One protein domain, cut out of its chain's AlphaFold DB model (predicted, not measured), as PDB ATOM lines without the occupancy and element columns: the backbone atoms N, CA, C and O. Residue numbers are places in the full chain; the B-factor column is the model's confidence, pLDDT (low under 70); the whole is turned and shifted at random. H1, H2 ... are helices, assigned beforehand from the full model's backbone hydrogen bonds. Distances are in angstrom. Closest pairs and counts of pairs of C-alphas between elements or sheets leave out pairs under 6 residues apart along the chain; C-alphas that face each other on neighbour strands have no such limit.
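Overview. This is residues 31 to 79 of the 148 residues of an uncharacterized protein of Campylobacter jejuni (UniProt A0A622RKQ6). The longest helix, H2, runs through the middle of the model, with two short helices, H3 and H4, gathered round its last turns and a further helix, H1, set off to one side of it. H3 and H4 make a small helical cluster with residues 57 to 61 of H2, while H1 comes near H2 loosely, crosswise to it, and is joined to it by the loop of residues 41 to 48. The printed part has 49 residues, with four named helices in the order H1, H2, H3, H4 and no named strand, and its class is all helix. The whole is compact, with a radius of gyration of the C-alphas of 10.8 A, and the C-alphas span 30 by 20 by 17 A along their three main axes.

Along the chain. The printed part begins with H1, residues 31 to 40, which starts at C-alpha 31 at (30.092, -44.587, 50.925) and measures 14.6 A from first to last C-alpha. Residues 41 to 48 lie between H1 and the next helix. H2, residues 49 to 62, is the longest helix, with 14 residues and 19.9 A from first to last C-alpha; its C-alpha 49 is at (42.789, -33.013, 43.236). After Ser 63 comes H3, residues 64 to 69, 8.8 A long from first to last C-alpha. After Asn 70 comes H4, residues 71 to 78, 10.4 A long from first to last C-alpha and ending at C-alpha 78 at (41.894, -53.309, 37.641). Met 79 is the last printed residue.

Arrangement. H1 and H2 are close but not clearly touching, with 1 pair of C-alphas within 8 A, those of Leu 34 and Leu 55, 7.6 A apart. The lines of these two helices stand about perpendicular, at 78 degrees, and their centres are 12.5 A apart. H1 is apart from H3 and from H4. H2 and H3 touch only at the corner by their link, with residues 59 to 61 of H2 alone; the closest C-alphas are those of Leu 60 and Ala 67, 4.9 A apart. H2 and H3 run opposite ways at a steep tilt of 62 degrees. H2 and H4 touch, with residues 57 to 61 of H2 alone, and the closest C-alphas are those of Leu 60 and Ala 74, 5.5 A apart. The lines of H2 and H4 stand about perpendicular, at 87 degrees. H3 and H4 only just touch, with 3 pairs of C-alphas within 8 A, and only at the corner by their link; the closest C-alphas are those of Ala 67 and Ala 74, 5.4 A apart. H3 and H4 run opposite ways at a steep tilt of 49 degrees, with their centres 10.1 A apart. In H1, H2, H3 and H4 every pair of backbone O i and N i+4 is within hydrogen-bond range.

Size, cuts and confidence. The two C-alphas farthest apart are those of Asp 40 and Met 79, at 32.1 A, and the first and last printed C-alphas, of Asp 31 and Met 79, are 23.1 A apart. By its spans the outline is rounded, but only just. The printed part has no cut. The links from H2 to H3 and from H3 to H4 are tight, with 1 residue each, the link from H1 to H2 is short with 8 residues, and no link is long. The mean pLDDT of the printed part is 70.3. The model's confidence is under 70 at 18 residues, namely residues 31 to 45, residue 47 and residues 78 to 79. H1 has a mean pLDDT of 57, against 78 for H2, 77 for H3 and 72 for H4.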
ATOM      1  N   ASP A  31      31.547 -44.473  51.096       59.62
ATOM      2  CA  ASP A  31      30.092 -44.587  50.925       59.62
ATOM      3  C   ASP A  31      29.278 -43.340  51.339       59.62
ATOM      4  O   ASP A  31      28.286 -43.008  50.695       59.62
ATOM      5  N   ALA A  32      29.668 -42.639  52.406       61.09
ATOM      6  CA  ALA A  32      29.038 -41.398  52.857       61.09
ATOM      7  C   ALA A  32      29.380 -40.213  51.941       61.09
ATOM      8  O   ALA A  32      28.508 -39.387  51.678       61.09
ATOM      9  N   GLN A  33      30.609 -40.159  51.419       57.50
ATOM     10  CA  GLN A  33      31.024 -39.140  50.446       57.50
ATOM     11  C   GLN A  33      30.374 -39.383  49.073       57.50
ATOM     12  O   GLN A  33      29.840 -38.459  48.466       57.50
ATOM     13  N   LEU A  34      30.309 -40.648  48.634       57.69
ATOM     14  CA  LEU A  34      29.590 -41.077  47.430       57.69
ATOM     15  C   LEU A  34      28.104 -40.703  47.490       57.69
ATOM     16  O   LEU A  34      27.541 -40.256  46.496       57.69
ATOM     17  N   LYS A  35      27.470 -40.858  48.658       59.19
ATOM     18  CA  LYS A  35      26.064 -40.486  48.855       59.19
ATOM     19  C   LYS A  35      25.845 -38.972  48.772       59.19
ATOM     20  O   LYS A  35      24.828 -38.551  48.235       59.19
ATOM     21  N   LEU A  36      26.799 -38.173  49.254       55.78
ATOM     22  CA  LEU A  36      26.719 -36.711  49.221       55.78
ATOM     23  C   LEU A  36      26.763 -36.161  47.781       55.78
ATOM     24  O   LEU A  36      25.981 -35.283  47.437       55.78
ATOM     25  N   LEU A  37      27.624 -36.710  46.914       54.31
ATOM     26  CA  LEU A  37      27.743 -36.268  45.513       54.31
ATOM     27  C   LEU A  37      26.566 -36.690  44.620       54.31
ATOM     28  O   LEU A  37      26.279 -36.017  43.632       54.31
ATOM     29  N   VAL A  38      25.882 -37.791  44.948       56.69
ATOM     30  CA  VAL A  38      24.698 -38.242  44.199       56.69
ATOM     31  C   VAL A  38      23.458 -37.403  44.535       56.69
ATOM     32  O   VAL A  38      22.640 -37.185  43.644       56.69
ATOM     33  N   ASP A  39      23.330 -36.909  45.774       56.34
ATOM     34  CA  ASP A  39      22.174 -36.103  46.208       56.34
ATOM     35  C   ASP A  39      22.292 -34.608  45.836       56.34
ATOM     36  O   ASP A  39      21.280 -34.005  45.485       56.34
ATOM     37  N   ASP A  40      23.492 -34.005  45.864       55.16
ATOM     38  CA  ASP A  40      23.647 -32.533  45.779       55.16
ATOM     39  C   ASP A  40      24.074 -31.982  44.400       55.16
ATOM     40  O   ASP A  40      24.256 -30.777  44.231       55.16
ATOM     41  N   GLY A  41      24.249 -32.831  43.379       56.56
ATOM     42  CA  GLY A  41      24.561 -32.373  42.013       56.56
ATOM     43  C   GLY A  41      25.935 -31.702  41.838       56.56
ATOM     44  O   GLY A  41      26.196 -31.097  40.796       56.56
ATOM     45  N   MET A  42      26.815 -31.819  42.835       57.34
ATOM     46  CA  MET A  42      28.208 -31.368  42.778       57.34
ATOM     47  C   MET A  42      28.971 -32.145  41.697       57.34
ATOM     48  O   MET A  42      28.866 -33.371  41.605       57.34
ATOM     49  N   LYS A  43      29.752 -31.452  40.860       62.62
ATOM     50  CA  LYS A  43      30.626 -32.119  39.889       62.62
ATOM     51  C   LYS A  43      31.903 -32.551  40.605       62.62
ATOM     52  O   LYS A  43      32.497 -31.775  41.342       62.62
ATOM     53  N   TYR A  44      32.357 -33.777  40.353       62.03
ATOM     54  CA  TYR A  44      33.590 -34.320  40.944       62.03
ATOM     55  C   TYR A  44      34.840 -33.468  40.650       62.03
ATOM     56  O   TYR A  44      35.810 -33.545  41.390       62.03
ATOM     57  N   THR A  45      34.787 -32.629  39.610       65.06
ATOM     58  CA  THR A  45      35.830 -31.674  39.207       65.06
ATOM     59  C   THR A  45      35.979 -30.467  40.137       65.06
ATOM     60  O   THR A  45      36.903 -29.681  39.958       65.06
ATOM     61  N   ASP A  46      35.044 -30.274  41.071       70.00
ATOM     62  CA  ASP A  46      35.044 -29.144  42.008       70.00
ATOM     63  C   ASP A  46      35.752 -29.492  43.335       70.00
ATOM     64  O   ASP A  46      35.851 -28.654  44.232       70.00
ATOM     65  N   LEU A  47      36.230 -30.735  43.467       67.19
ATOM     66  CA  LEU A  47      36.986 -31.226  44.616       67.19
ATOM     67  C   LEU A  47      38.471 -30.864  44.502       67.19
ATOM     68  O   LEU A  47      38.983 -30.569  43.421       67.19
ATOM     69  N   ASP A  48      39.181 -30.904  45.631       75.50
ATOM     70  CA  ASP A  48      40.640 -30.847  45.592       75.50
ATOM     71  C   ASP A  48      41.181 -32.099  44.878       75.50
ATOM     72  O   ASP A  48      40.583 -33.176  44.945       75.50
ATOM     73  N   LYS A  49      42.313 -31.978  44.179       73.38
ATOM     74  CA  LYS A  49      42.789 -33.013  43.236       73.38
ATOM     75  C   LYS A  49      42.977 -34.387  43.880       73.38
ATOM     76  O   LYS A  49      42.800 -35.408  43.226       73.38
ATOM     77  N   GLN A  50      43.365 -34.407  45.154       75.62
ATOM     78  CA  GLN A  50      43.556 -35.642  45.905       75.62
ATOM     79  C   GLN A  50      42.219 -36.354  46.175       75.62
ATOM     80  O   GLN A  50      42.122 -37.566  45.988       75.62
ATOM     81  N   ASP A  51      41.186 -35.596  46.543       73.12
ATOM     82  CA  ASP A  51      39.849 -36.119  46.832       73.12
ATOM     83  C   ASP A  51      39.121 -36.532  45.541       73.12
ATOM     84  O   ASP A  51      38.395 -37.529  45.515       73.12
ATOM     85  N   GLU A  52      39.363 -35.813  44.439       74.31
ATOM     86  CA  GLU A  52      38.887 -36.171  43.100       74.31
ATOM     87  C   GLU A  52      39.430 -37.544  42.659       74.31
ATOM     88  O   GLU A  52      38.657 -38.419  42.257       74.31
ATOM     89  N   ASP A  53      40.742 -37.768  42.777       77.88
ATOM     90  CA  ASP A  53      41.385 -39.027  42.382       77.88
ATOM     91  C   ASP A  53      40.885 -40.220  43.217       77.88
ATOM     92  O   ASP A  53      40.655 -41.315  42.684       77.88
ATOM     93  N   GLU A  54      40.679 -40.029  44.522       80.75
ATOM     94  CA  GLU A  54      40.132 -41.059  45.411       80.75
ATOM     95  C   GLU A  54      38.674 -41.393  45.082       80.75
ATOM     96  O   GLU A  54      38.304 -42.574  45.020       80.75
ATOM     97  N   LEU A  55      37.858 -40.379  44.788       79.50
ATOM     98  CA  LEU A  55      36.474 -40.555  44.366       79.50
ATOM     99  C   LEU A  55      36.388 -41.280  43.019       79.50
ATOM    100  O   LEU A  55      35.641 -42.253  42.896       79.50
ATOM    101  N   ILE A  56      37.176 -40.864  42.022       80.00
ATOM    102  CA  ILE A  56      37.254 -41.521  40.708       80.00
ATOM    103  C   ILE A  56      37.652 -42.985  40.885       80.00
ATOM    104  O   ILE A  56      37.032 -43.876  40.302       80.00
ATOM    105  N   ARG A  57      38.640 -43.269  41.736       80.12
ATOM    106  CA  ARG A  57      39.069 -44.635  42.047       80.12
ATOM    107  C   ARG A  57      37.960 -45.459  42.705       80.12
ATOM    108  O   ARG A  57      37.795 -46.635  42.375       80.12
ATOM    109  N   GLY A  58      37.196 -44.855  43.613       78.31
ATOM    110  CA  GLY A  58      36.016 -45.465  44.223       78.31
ATOM    111  C   GLY A  58      34.922 -45.769  43.198       78.31
ATOM    112  O   GLY A  58      34.392 -46.880  43.172       78.31
ATOM    113  N   LEU A  59      34.628 -44.825  42.302       81.19
ATOM    114  CA  LEU A  59      33.636 -44.978  41.238       81.19
ATOM    115  C   LEU A  59      34.043 -46.047  40.218       81.19
ATOM    116  O   LEU A  59      33.210 -46.863  39.837       81.19
ATOM    117  N   LEU A  60      35.315 -46.106  39.819       81.06
ATOM    118  CA  LEU A  60      35.823 -47.130  38.897       81.06
ATOM    119  C   LEU A  60      35.734 -48.551  39.470       81.06
ATOM    120  O   LEU A  60      35.608 -49.503  38.702       81.06
ATOM    121  N   LYS A  61      35.782 -48.704  40.800       78.81
ATOM    122  CA  LYS A  61      35.649 -50.004  41.477       78.81
ATOM    123  C   LYS A  61      34.202 -50.401  41.736       78.81
ATOM    124  O   LYS A  61      33.863 -51.572  41.596       78.81
ATOM    125  N   ASN A  62      33.369 -49.440  42.130       79.31
ATOM    126  CA  ASN A  62      32.042 -49.716  42.683       79.31
ATOM    127  C   ASN A  62      30.880 -49.372  41.733       79.31
ATOM    128  O   ASN A  62      29.766 -49.828  41.971       79.31
ATOM    129  N   SER A  63      31.104 -48.594  40.665       79.69
ATOM    130  CA  SER A  63      30.062 -48.179  39.710       79.69
ATOM    131  C   SER A  63      30.311 -48.748  38.303       79.69
ATOM    132  O   SER A  63      31.147 -48.225  37.557       79.69
ATOM    133  N   PRO A  64      29.553 -49.781  37.878       75.38
ATOM    134  CA  PRO A  64      29.683 -50.372  36.545       75.38
ATOM    135  C   PRO A  64      29.460 -49.368  35.410       75.38
ATOM    136  O   PRO A  64      30.186 -49.379  34.419       75.38
ATOM    137  N   SER A  65      28.487 -48.465  35.562       76.88
ATOM    138  CA  SER A  65      28.165 -47.454  34.550       76.88
ATOM    139  C   SER A  65      29.301 -46.448  34.357       76.88
ATOM    140  O   SER A  65      29.582 -46.052  33.228       76.88
ATOM    141  N   PHE A  66      29.990 -46.068  35.439       78.00
ATOM    142  CA  PHE A  66      31.138 -45.162  35.373       78.00
ATOM    143  C   PHE A  66      32.384 -45.850  34.798       78.00
ATOM    144  O   PHE A  66      33.117 -45.253  34.008       78.00
ATOM    145  N   ALA A  67      32.604 -47.123  35.133       76.75
ATOM    146  CA  ALA A  67      33.669 -47.928  34.539       76.75
ATOM    147  C   ALA A  67      33.457 -48.156  33.031       76.75
ATOM    148  O   ALA A  67      34.416 -48.137  32.258       76.75
ATOM    149  N   GLN A  68      32.203 -48.320  32.591       74.88
ATOM    150  CA  GLN A  68      31.859 -48.517  31.181       74.88
ATOM    151  C   GLN A  68      32.127 -47.276  30.320       74.88
ATOM    152  O   GLN A  68      32.525 -47.426  29.163       74.88
ATOM    153  N   SER A  69      31.928 -46.069  30.858       78.94
ATOM    154  CA  SER A  69      32.249 -44.815  30.163       78.94
ATOM    155  C   SER A  69      33.739 -44.459  30.232       78.94
ATOM    156  O   SER A  69      34.253 -43.833  29.309       78.94
ATOM    157  N   ASN A  70      34.457 -44.915  31.267       79.62
ATOM    158  CA  ASN A  70      35.878 -44.631  31.501       79.62
ATOM    159  C   ASN A  70      36.751 -45.895  31.405       79.62
ATOM    160  O   ASN A  70      37.520 -46.223  32.312       79.62
ATOM    161  N   GLN A  71      36.641 -46.608  30.282       72.38
ATOM    162  CA  GLN A  71      37.215 -47.949  30.106       72.38
ATOM    163  C   GLN A  71      38.733 -47.999  30.327       72.38
ATOM    164  O   GLN A  71      39.225 -48.899  31.003       72.38
ATOM    165  N   GLN A  72      39.492 -47.027  29.808       74.00
ATOM    166  CA  GLN A  72      40.954 -47.000  29.962       74.00
ATOM    167  C   GLN A  72      41.381 -46.857  31.431       74.00
ATOM    168  O   GLN A  72      42.284 -47.560  31.891       74.00
ATOM    169  N   SER A  73      40.701 -45.988  32.183       77.06
ATOM    170  CA  SER A  73      40.950 -45.781  33.611       77.06
ATOM    171  C   SER A  73      40.535 -47.001  34.437       77.06
ATOM    172  O   SER A  73      41.260 -47.400  35.347       77.06
ATOM    173  N   ALA A  74      39.425 -47.651  34.071       71.44
ATOM    174  CA  ALA A  74      38.961 -48.883  34.706       71.44
ATOM    175  C   ALA A  74      39.949 -50.042  34.503       71.44
ATOM    176  O   ALA A  74      40.260 -50.760  35.452       71.44
ATOM    177  N   VAL A  75      40.489 -50.211  33.290       72.94
ATOM    178  CA  VAL A  75      41.524 -51.217  33.001       72.94
ATOM    179  C   VAL A  75      42.763 -50.955  33.853       72.94
ATOM    180  O   VAL A  75      43.231 -51.864  34.529       72.94
ATOM    181  N   LYS A  76      43.259 -49.712  33.888       73.56
ATOM    182  CA  LYS A  76      44.457 -49.336  34.655       73.56
ATOM    183  C   LYS A  76      44.315 -49.601  36.158       73.56
ATOM    184  O   LYS A  76      45.281 -50.036  36.780       73.56
ATOM    185  N   GLU A  77      43.142 -49.350  36.736       70.56
ATOM    186  CA  GLU A  77      42.888 -49.607  38.160       70.56
ATOM    187  C   GLU A  77      42.663 -51.099  38.461       70.56
ATOM    188  O   GLU A  77      43.050 -51.568  39.530       70.56
ATOM    189  N   ASN A  78      42.094 -51.859  37.516       62.88
ATOM    190  CA  ASN A  78      41.894 -53.309  37.641       62.88
ATOM    191  C   ASN A  78      43.147 -54.139  37.330       62.88
ATOM    192  O   ASN A  78      43.182 -55.334  37.633       62.88
ATOM    193  N   MET A  79      44.184 -53.543  36.736       65.06
ATOM    194  CA  MET A  79      45.477 -54.201  36.596       65.06
ATOM    195  C   MET A  79      46.045 -54.459  37.990       65.06
ATOM    196  O   MET A  79      46.539 -53.552  38.663       65.06
TER     197      MET A  79